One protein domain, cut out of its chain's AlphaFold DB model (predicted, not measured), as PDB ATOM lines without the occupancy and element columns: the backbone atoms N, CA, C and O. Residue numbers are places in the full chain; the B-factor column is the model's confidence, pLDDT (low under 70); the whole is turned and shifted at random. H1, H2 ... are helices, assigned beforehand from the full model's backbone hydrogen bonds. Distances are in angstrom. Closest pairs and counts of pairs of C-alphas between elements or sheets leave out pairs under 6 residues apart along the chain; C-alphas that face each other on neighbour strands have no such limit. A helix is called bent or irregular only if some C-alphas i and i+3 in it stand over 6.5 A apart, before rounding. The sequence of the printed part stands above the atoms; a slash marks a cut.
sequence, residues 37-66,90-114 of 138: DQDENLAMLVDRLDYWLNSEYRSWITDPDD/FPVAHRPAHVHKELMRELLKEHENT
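What this domain is: This is residues 37 to 66 and 90 to 114 of the 138 residues of an uncharacterized protein of Corynebacterium coyleae (UniProt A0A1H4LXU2). Two straight helices, H1 and H2, lie in one flat layer as an open V whose arms do not meet: the first residues of both are at the same end, and the helices spread away from each other toward their last residues. The loop of residues 90 to 96 leads into H2 and lies between the two helices; residues 49 to 66, most of them in H1, stick out as the long arm. The printed part has 55 residues with two named helices, H1 then H2, and no named strand; the class is all helix. The whole is extended, with a radius of gyration of the C-alphas of 16.0 A, and flat, with spans of 48 by 34 by 9 A.

Where its parts are: H1 is residues 37 to 61, 36.2 A from first to last C-alpha; C-alpha 37 is at (114.176, 109.811, 217.840) and C-alpha 61 at (102.488, 144.042, 219.416). H2 is residues 97 to 114, 25.8 A long by the same measure, and its last C-alpha, that of Thr 114, is at (116.615, 130.266, 242.618).

How they stand to each other: H1 and H2 are apart, with no C-alpha of the one within 8 A of the other. In both H1 and H2 every O i to N i+4 pair is within hydrogen-bond range. Residues 49 to 66, of which 49 to 61 belong to H1, stand free, and so do residues 109 to 114 of H2. Neither helix is bent.

The domain as a whole: The two C-alphas farthest apart are those of Asp 65 and His 98, at 48.3 A. The link from H1 to H2 is across the cut: residues 67 to 89 are not printed, and C-alphas 66 and 90 are 31.9 A apart. Mean pLDDT of the printed part is 89.2; residues 113 to 114 are under 70.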
ATOM      1  N   ASP A  37     114.039 108.924 216.671       88.31
ATOM      2  CA  ASP A  37     114.176 109.811 217.840       88.31
ATOM      3  C   ASP A  37     114.813 111.164 217.466       88.31
ATOM      4  O   ASP A  37     114.558 112.180 218.111       88.31
ATOM      5  N   GLN A  38     115.665 111.197 216.435       86.94
ATOM      6  CA  GLN A  38     116.268 112.434 215.948       86.94
ATOM      7  C   GLN A  38     115.251 113.317 215.217       86.94
ATOM      8  O   GLN A  38     115.283 114.535 215.403       86.94
ATOM      9  N   ASP A  39     114.352 112.720 214.432       88.38
ATOM     10  CA  ASP A  39     113.280 113.443 213.741       88.38
ATOM     11  C   ASP A  39     112.307 114.053 214.753       88.38
ATOM     12  O   ASP A  39     112.014 115.248 214.676       88.38
ATOM     13  N   GLU A  40     111.911 113.282 215.772       91.44
ATOM     14  CA  GLU A  40     111.085 113.782 216.876       91.44
ATOM     15  C   GLU A  40     111.790 114.926 217.612       91.44
ATOM     16  O   GLU A  40     111.227 116.001 217.797       91.44
ATOM     17  N   ASN A  41     113.065 114.753 217.969       94.06
ATOM     18  CA  ASN A  41     113.838 115.792 218.646       94.06
ATOM     19  C   ASN A  41     113.942 117.089 217.838       94.06
ATOM     20  O   ASN A  41     113.921 118.179 218.419       94.06
ATOM     21  N   LEU A  42     114.072 116.983 216.516       92.06
ATOM     22  CA  LEU A  42     114.095 118.137 215.630       92.06
ATOM     23  C   LEU A  42     112.718 118.805 215.561       92.06
ATOM     24  O   LEU A  42     112.647 120.029 215.667       92.06
ATOM     25  N   ALA A  43     111.638 118.029 215.447       90.62
ATOM     26  CA  ALA A  43     110.273 118.549 215.476       90.62
ATOM     27  C   ALA A  43     109.991 119.301 216.788       90.62
ATOM     28  O   ALA A  43     109.606 120.469 216.760       90.62
ATOM     29  N   MET A  44     110.327 118.705 217.935       92.19
ATOM     30  CA  MET A  44     110.183 119.342 219.248       92.19
ATOM     31  C   MET A  44     110.984 120.647 219.377       92.19
ATOM     32  O   MET A  44     110.561 121.578 220.069       92.19
ATOM     33  N   LEU A  45     112.162 120.729 218.746       92.12
ATOM     34  CA  LEU A  45     112.947 121.964 218.700       92.12
ATOM     35  C   LEU A  45     112.241 123.037 217.866       92.12
ATOM     36  O   LEU A  45     112.163 124.184 218.307       92.12
ATOM     37  N   VAL A  46     111.723 122.675 216.690       92.56
ATOM     38  CA  VAL A  46     110.970 123.592 215.822       92.56
ATOM     39  C   VAL A  46     109.734 124.123 216.550       92.56
ATOM     40  O   VAL A  46     109.547 125.337 216.591       92.56
ATOM     41  N   ASP A  47     108.970 123.261 217.221       92.38
ATOM     42  CA  ASP A  47     107.799 123.661 218.011       92.38
ATOM     43  C   ASP A  47     108.168 124.627 219.146       92.38
ATOM     44  O   ASP A  47     107.464 125.601 219.424       92.38
ATOM     45  N   ARG A  48     109.314 124.401 219.804       90.31
ATOM     46  CA  ARG A  48     109.805 125.303 220.853       90.31
ATOM     47  C   ARG A  48     110.191 126.673 220.291       90.31
ATOM     48  O   ARG A  48     109.926 127.682 220.947       90.31
ATOM     49  N   LEU A  49     110.831 126.707 219.123       93.19
ATOM     50  CA  LEU A  49     111.210 127.949 218.445       93.19
ATOM     51  C   LEU A  49     109.979 128.719 217.960       93.19
ATOM     52  O   LEU A  49     109.935 129.936 218.129       93.19
ATOM     53  N   ASP A  50     108.971 128.020 217.434       92.75
ATOM     54  CA  ASP A  50     107.691 128.617 217.050       92.75
ATOM     55  C   ASP A  50     106.983 129.241 218.261       92.75
ATOM     56  O   ASP A  50     106.611 130.416 218.235       92.75
ATOM     57  N   TYR A  51     106.885 128.508 219.376       90.19
ATOM     58  CA  TYR A  51     106.312 129.043 220.611       90.19
ATOM     59  C   TYR A  51     107.058 130.292 221.107       90.19
ATOM     60  O   TYR A  51     106.430 131.274 221.523       90.19
ATOM     61  N   TRP A  52     108.395 130.266 221.078       91.44
ATOM     62  CA  TRP A  52     109.215 131.408 221.483       91.44
ATOM     63  C   TRP A  52     108.970 132.621 220.581       91.44
ATOM     64  O   TRP A  52     108.670 133.700 221.090       91.44
ATOM     65  N   LEU A  53     108.998 132.437 219.259       92.69
ATOM     66  CA  LEU A  53     108.757 133.505 218.289       92.69
ATOM     67  C   LEU A  53     107.370 134.131 218.470       92.69
ATOM     68  O   LEU A  53     107.245 135.353 218.505       92.69
ATOM     69  N   ASN A  54     106.334 133.306 218.635       91.75
ATOM     70  CA  ASN A  54     104.973 133.783 218.869       91.75
ATOM     71  C   ASN A  54     104.846 134.542 220.200       91.75
ATOM     72  O   ASN A  54     104.118 135.535 220.286       91.75
ATOM     73  N   SER A  55     105.572 134.113 221.234       88.88
ATOM     74  CA  SER A  55     105.603 134.795 222.532       88.88
ATOM     75  C   SER A  55     106.279 136.169 222.444       88.88
ATOM     76  O   SER A  55     105.733 137.152 222.951       88.88
ATOM     77  N   GLU A  56     107.422 136.260 221.760       93.38
ATOM     78  CA  GLU A  56     108.134 137.522 221.516       93.38
ATOM     79  C   GLU A  56     107.311 138.470 220.645       93.38
ATOM     80  O   GLU A  56     107.103 139.628 221.005       93.38
ATOM     81  N   TYR A  57     106.751 137.962 219.547       92.06
ATOM     82  CA  TYR A  57     105.904 138.754 218.666       92.06
ATOM     83  C   TYR A  57     104.702 139.328 219.416       92.06
ATOM     84  O   TYR A  57     104.409 140.517 219.294       92.06
ATOM     85  N   ARG A  58     104.051 138.520 220.269       89.50
ATOM     86  CA  ARG A  58     102.971 138.997 221.138       89.50
ATOM     87  C   ARG A  58     103.446 140.131 222.042       89.50
ATOM     88  O   ARG A  58     102.718 141.106 222.192       89.50
ATOM     89  N   SER A  59     104.636 140.025 222.629       87.25
ATOM     90  CA  SER A  59     105.228 141.092 223.446       87.25
ATOM     91  C   SER A  59     105.410 142.388 222.650       87.25
ATOM     92  O   SER A  59     105.061 143.457 223.143       87.25
ATOM     93  N   TRP A  60     105.876 142.301 221.400       90.06
ATOM     94  CA  TRP A  60     106.121 143.470 220.546       90.06
ATOM     95  C   TRP A  60     104.848 144.197 220.115       90.06
ATOM     96  O   TRP A  60     104.859 145.420 219.998       90.06
ATOM     97  N   ILE A  61     103.763 143.460 219.864       90.88
ATOM     98  CA  ILE A  61     102.488 144.042 219.416       90.88
ATOM     99  C   ILE A  61     101.541 144.389 220.570       90.88
ATOM    100  O   ILE A  61     100.494 144.988 220.334       90.88
ATOM    101  N   THR A  62     101.851 143.967 221.800       89.19
ATOM    102  CA  THR A  62     101.008 144.267 222.961       89.19
ATOM    103  C   THR A  62     101.136 145.746 223.298       89.19
ATOM    104  O   THR A  62     102.207 146.198 223.698       89.19
ATOM    105  N   ASP A  63     100.029 146.482 223.194       88.75
ATOM    106  CA  ASP A  63      99.962 147.863 223.662       88.75
ATOM    107  C   ASP A  63     100.155 147.893 225.197       88.75
ATOM    108  O   ASP A  63      99.397 147.245 225.932       88.75
ATOM    109  N   PRO A  64     101.188 148.587 225.713       80.94
ATOM    110  CA  PRO A  64     101.431 148.676 227.149       80.94
ATOM    111  C   PRO A  64     100.303 149.377 227.918       80.94
ATOM    112  O   PRO A  64     100.166 149.108 229.117       80.94
ATOM    113  N   ASP A  65      99.508 150.218 227.249       87.19
ATOM    114  CA  ASP A  65      98.412 150.993 227.832       87.19
ATOM    115  C   ASP A  65      97.038 150.316 227.658       87.19
ATOM    116  O   ASP A  65      96.014 150.865 228.077       87.19
ATOM    117  N   ASP A  66      97.000 149.096 227.106       88.31
ATOM    118  CA  ASP A  66      95.765 148.331 226.959       88.31
ATOM    119  C   ASP A  66      95.120 148.067 228.344       88.31
ATOM    120  O   ASP A  66      95.731 147.425 229.222       88.31
ATOM    121  N   PHE A  90     112.222 122.821 230.772       88.62
ATOM    122  CA  PHE A  90     112.360 121.371 230.904       88.62
ATOM    123  C   PHE A  90     113.060 120.748 229.682       88.62
ATOM    124  O   PHE A  90     112.753 121.142 228.549       88.62
ATOM    125  N   PRO A  91     113.948 119.753 229.876       88.81
ATOM    126  CA  PRO A  91     114.473 118.935 228.792       88.81
ATOM    127  C   PRO A  91     113.330 118.183 228.106       88.81
ATOM    128  O   PRO A  91     112.628 117.405 228.745       88.81
ATOM    129  N   VAL A  92     113.156 118.410 226.806       87.38
ATOM    130  CA  VAL A  92     112.065 117.796 226.028       87.38
ATOM    131  C   VAL A  92     112.528 116.676 225.105       87.38
ATOM    132  O   VAL A  92     111.756 115.779 224.818       87.38
ATOM    133  N   ALA A  93     113.795 116.683 224.693       90.62
ATOM    134  CA  ALA A  93     114.303 115.710 223.736       90.62
ATOM    135  C   ALA A  93     114.258 114.258 224.264       90.62
ATOM    136  O   ALA A  93     114.631 113.990 225.413       90.62
ATOM    137  N   HIS A  94     113.902 113.335 223.372       91.00
ATOM    138  CA  HIS A  94     114.099 111.894 223.459       91.00
ATOM    139  C   HIS A  94     115.586 111.599 223.667       91.00
ATOM    140  O   HIS A  94     116.433 111.839 222.804       91.00
ATOM    141  N   ARG A  95     115.911 111.141 224.877       88.56
ATOM    142  CA  ARG A  95     117.267 110.823 225.340       88.56
ATOM    143  C   ARG A  95     117.237 109.502 226.101       88.56
ATOM    144  O   ARG A  95     116.204 109.163 226.687       88.56
ATOM    145  N   PRO A  96     118.377 108.800 226.214       94.38
ATOM    146  CA  PRO A  96     118.501 107.691 227.147       94.38
ATOM    147  C   PRO A  96     118.046 108.093 228.557       94.38
ATOM    148  O   PRO A  96     118.396 109.163 229.064       94.38
ATOM    149  N   ALA A  97     117.290 107.212 229.215       92.56
ATOM    150  CA  ALA A  97     116.595 107.534 230.463       92.56
ATOM    151  C   ALA A  97     117.520 108.021 231.595       92.56
ATOM    152  O   ALA A  97     117.100 108.816 232.434       92.56
ATOM    153  N   HIS A  98     118.769 107.551 231.638       94.88
ATOM    154  CA  HIS A  98     119.737 107.977 232.650       94.88
ATOM    155  C   HIS A  98     120.141 109.450 232.472       94.88
ATOM    156  O   HIS A  98     120.116 110.192 233.449       94.88
ATOM    157  N   VAL A  99     120.390 109.890 231.232       94.12
ATOM    158  CA  VAL A  99     120.729 111.285 230.900       94.12
ATOM    159  C   VAL A  99     119.558 112.214 231.204       94.12
ATOM    160  O   VAL A  99     119.728 113.256 231.829       94.12
ATOM    161  N   HIS A 100     118.341 111.828 230.801       93.19
ATOM    162  CA  HIS A 100     117.149 112.638 231.065       93.19
ATOM    163  C   HIS A 100     116.928 112.845 232.574       93.19
ATOM    164  O   HIS A 100     116.661 113.960 233.018       93.19
ATOM    165  N   LYS A 101     117.090 111.786 233.381       93.44
ATOM    166  CA  LYS A 101     116.960 111.863 234.845       93.44
ATOM    167  C   LYS A 101     117.996 112.782 235.488       93.44
ATOM    168  O   LYS A 101     117.665 113.465 236.454       93.44
ATOM    169  N   GLU A 102     119.230 112.769 234.995       95.31
ATOM    170  CA  GLU A 102     120.300 113.627 235.505       95.31
ATOM    171  C   GLU A 102     119.995 115.106 235.255       95.31
ATOM    172  O   GLU A 102     119.959 115.884 236.202       95.31
ATOM    173  N   LEU A 103     119.612 115.457 234.028       93.12
ATOM    174  CA  LEU A 103     119.250 116.832 233.664       93.12
ATOM    175  C   LEU A 103     118.023 117.342 234.417       93.12
ATOM    176  O   LEU A 103     117.994 118.481 234.872       93.12
ATOM    177  N   MET A 104     117.003 116.496 234.579       93.56
ATOM    178  CA  MET A 104     115.834 116.844 235.387       93.56
ATOM    179  C   MET A 104     116.218 117.104 236.844       93.56
ATOM    180  O   MET A 104     115.697 118.030 237.459       93.56
ATOM    181  N   ARG A 105     117.140 116.313 237.407       93.19
ATOM    182  CA  ARG A 105     117.640 116.522 238.771       93.19
ATOM    183  C   ARG A 105     118.390 117.849 238.893       93.19
ATOM    184  O   ARG A 105     118.184 118.555 239.874       93.19
ATOM    185  N   GLU A 106     119.241 118.173 237.925       91.50
ATOM    186  CA  GLU A 106     119.977 119.441 237.893       91.50
ATOM    187  C   GLU A 106     119.030 120.638 237.802       91.50
ATOM    188  O   GLU A 106     119.101 121.526 238.649       91.50
ATOM    189  N   LEU A 107     118.068 120.605 236.875       89.81
ATOM    190  CA  LEU A 107     117.072 121.664 236.708       89.81
ATOM    191  C   LEU A 107     116.236 121.887 237.975       89.81
ATOM    192  O   LEU A 107     116.004 123.026 238.380       89.81
ATOM    193  N   LEU A 108     115.788 120.809 238.623       88.38
ATOM    194  CA  LEU A 108     115.033 120.919 239.872       88.38
ATOM    195  C   LEU A 108     115.888 121.526 240.989       88.38
ATOM    196  O   LEU A 108     115.411 122.401 241.706       88.38
ATOM    197  N   LYS A 109     117.158 121.120 241.097       87.69
ATOM    198  CA  LYS A 109     118.098 121.673 242.079       87.69
ATOM    199  C   LYS A 109     118.358 123.162 241.842       87.69
ATOM    200  O   LYS A 109     118.389 123.931 242.797       87.69
ATOM    201  N   GLU A 110     118.550 123.585 240.595       83.88
ATOM    202  CA  GLU A 110     118.703 125.003 240.251       83.88
ATOM    203  C   GLU A 110     117.448 125.796 240.619       83.88
ATOM    204  O   GLU A 110     117.541 126.818 241.298       83.88
ATOM    205  N   HIS A 111     116.266 125.289 240.269       78.25
ATOM    206  CA  HIS A 111     115.011 125.969 240.573       78.25
ATOM    207  C   HIS A 111     114.717 126.054 242.081       78.25
ATOM    208  O   HIS A 111     114.197 127.069 242.549       78.25
ATOM    209  N   GLU A 112     115.069 125.032 242.866       77.19
ATOM    210  CA  GLU A 112     114.993 125.081 244.334       77.19
ATOM    211  C   GLU A 112     115.883 126.186 244.921       77.19
ATOM    212  O   GLU A 112     115.460 126.880 245.845       77.19
ATOM    213  N   ASN A 113     117.080 126.395 244.364       64.00
ATOM    214  CA  ASN A 113     118.013 127.428 244.828       64.00
ATOM    215  C   ASN A 113     117.605 128.843 244.390       64.00
ATOM    216  O   ASN A 113     117.859 129.808 245.114       64.00
ATOM    217  N   THR A 114     116.989 128.974 243.212       60.56
ATOM    218  CA  THR A 114     116.615 130.266 242.618       60.56
ATOM    219  C   THR A 114     115.233 130.740 243.046       60.56
ATOM    220  O   THR A 114     114.965 131.938 242.986       60.56
TER     221      THR A 114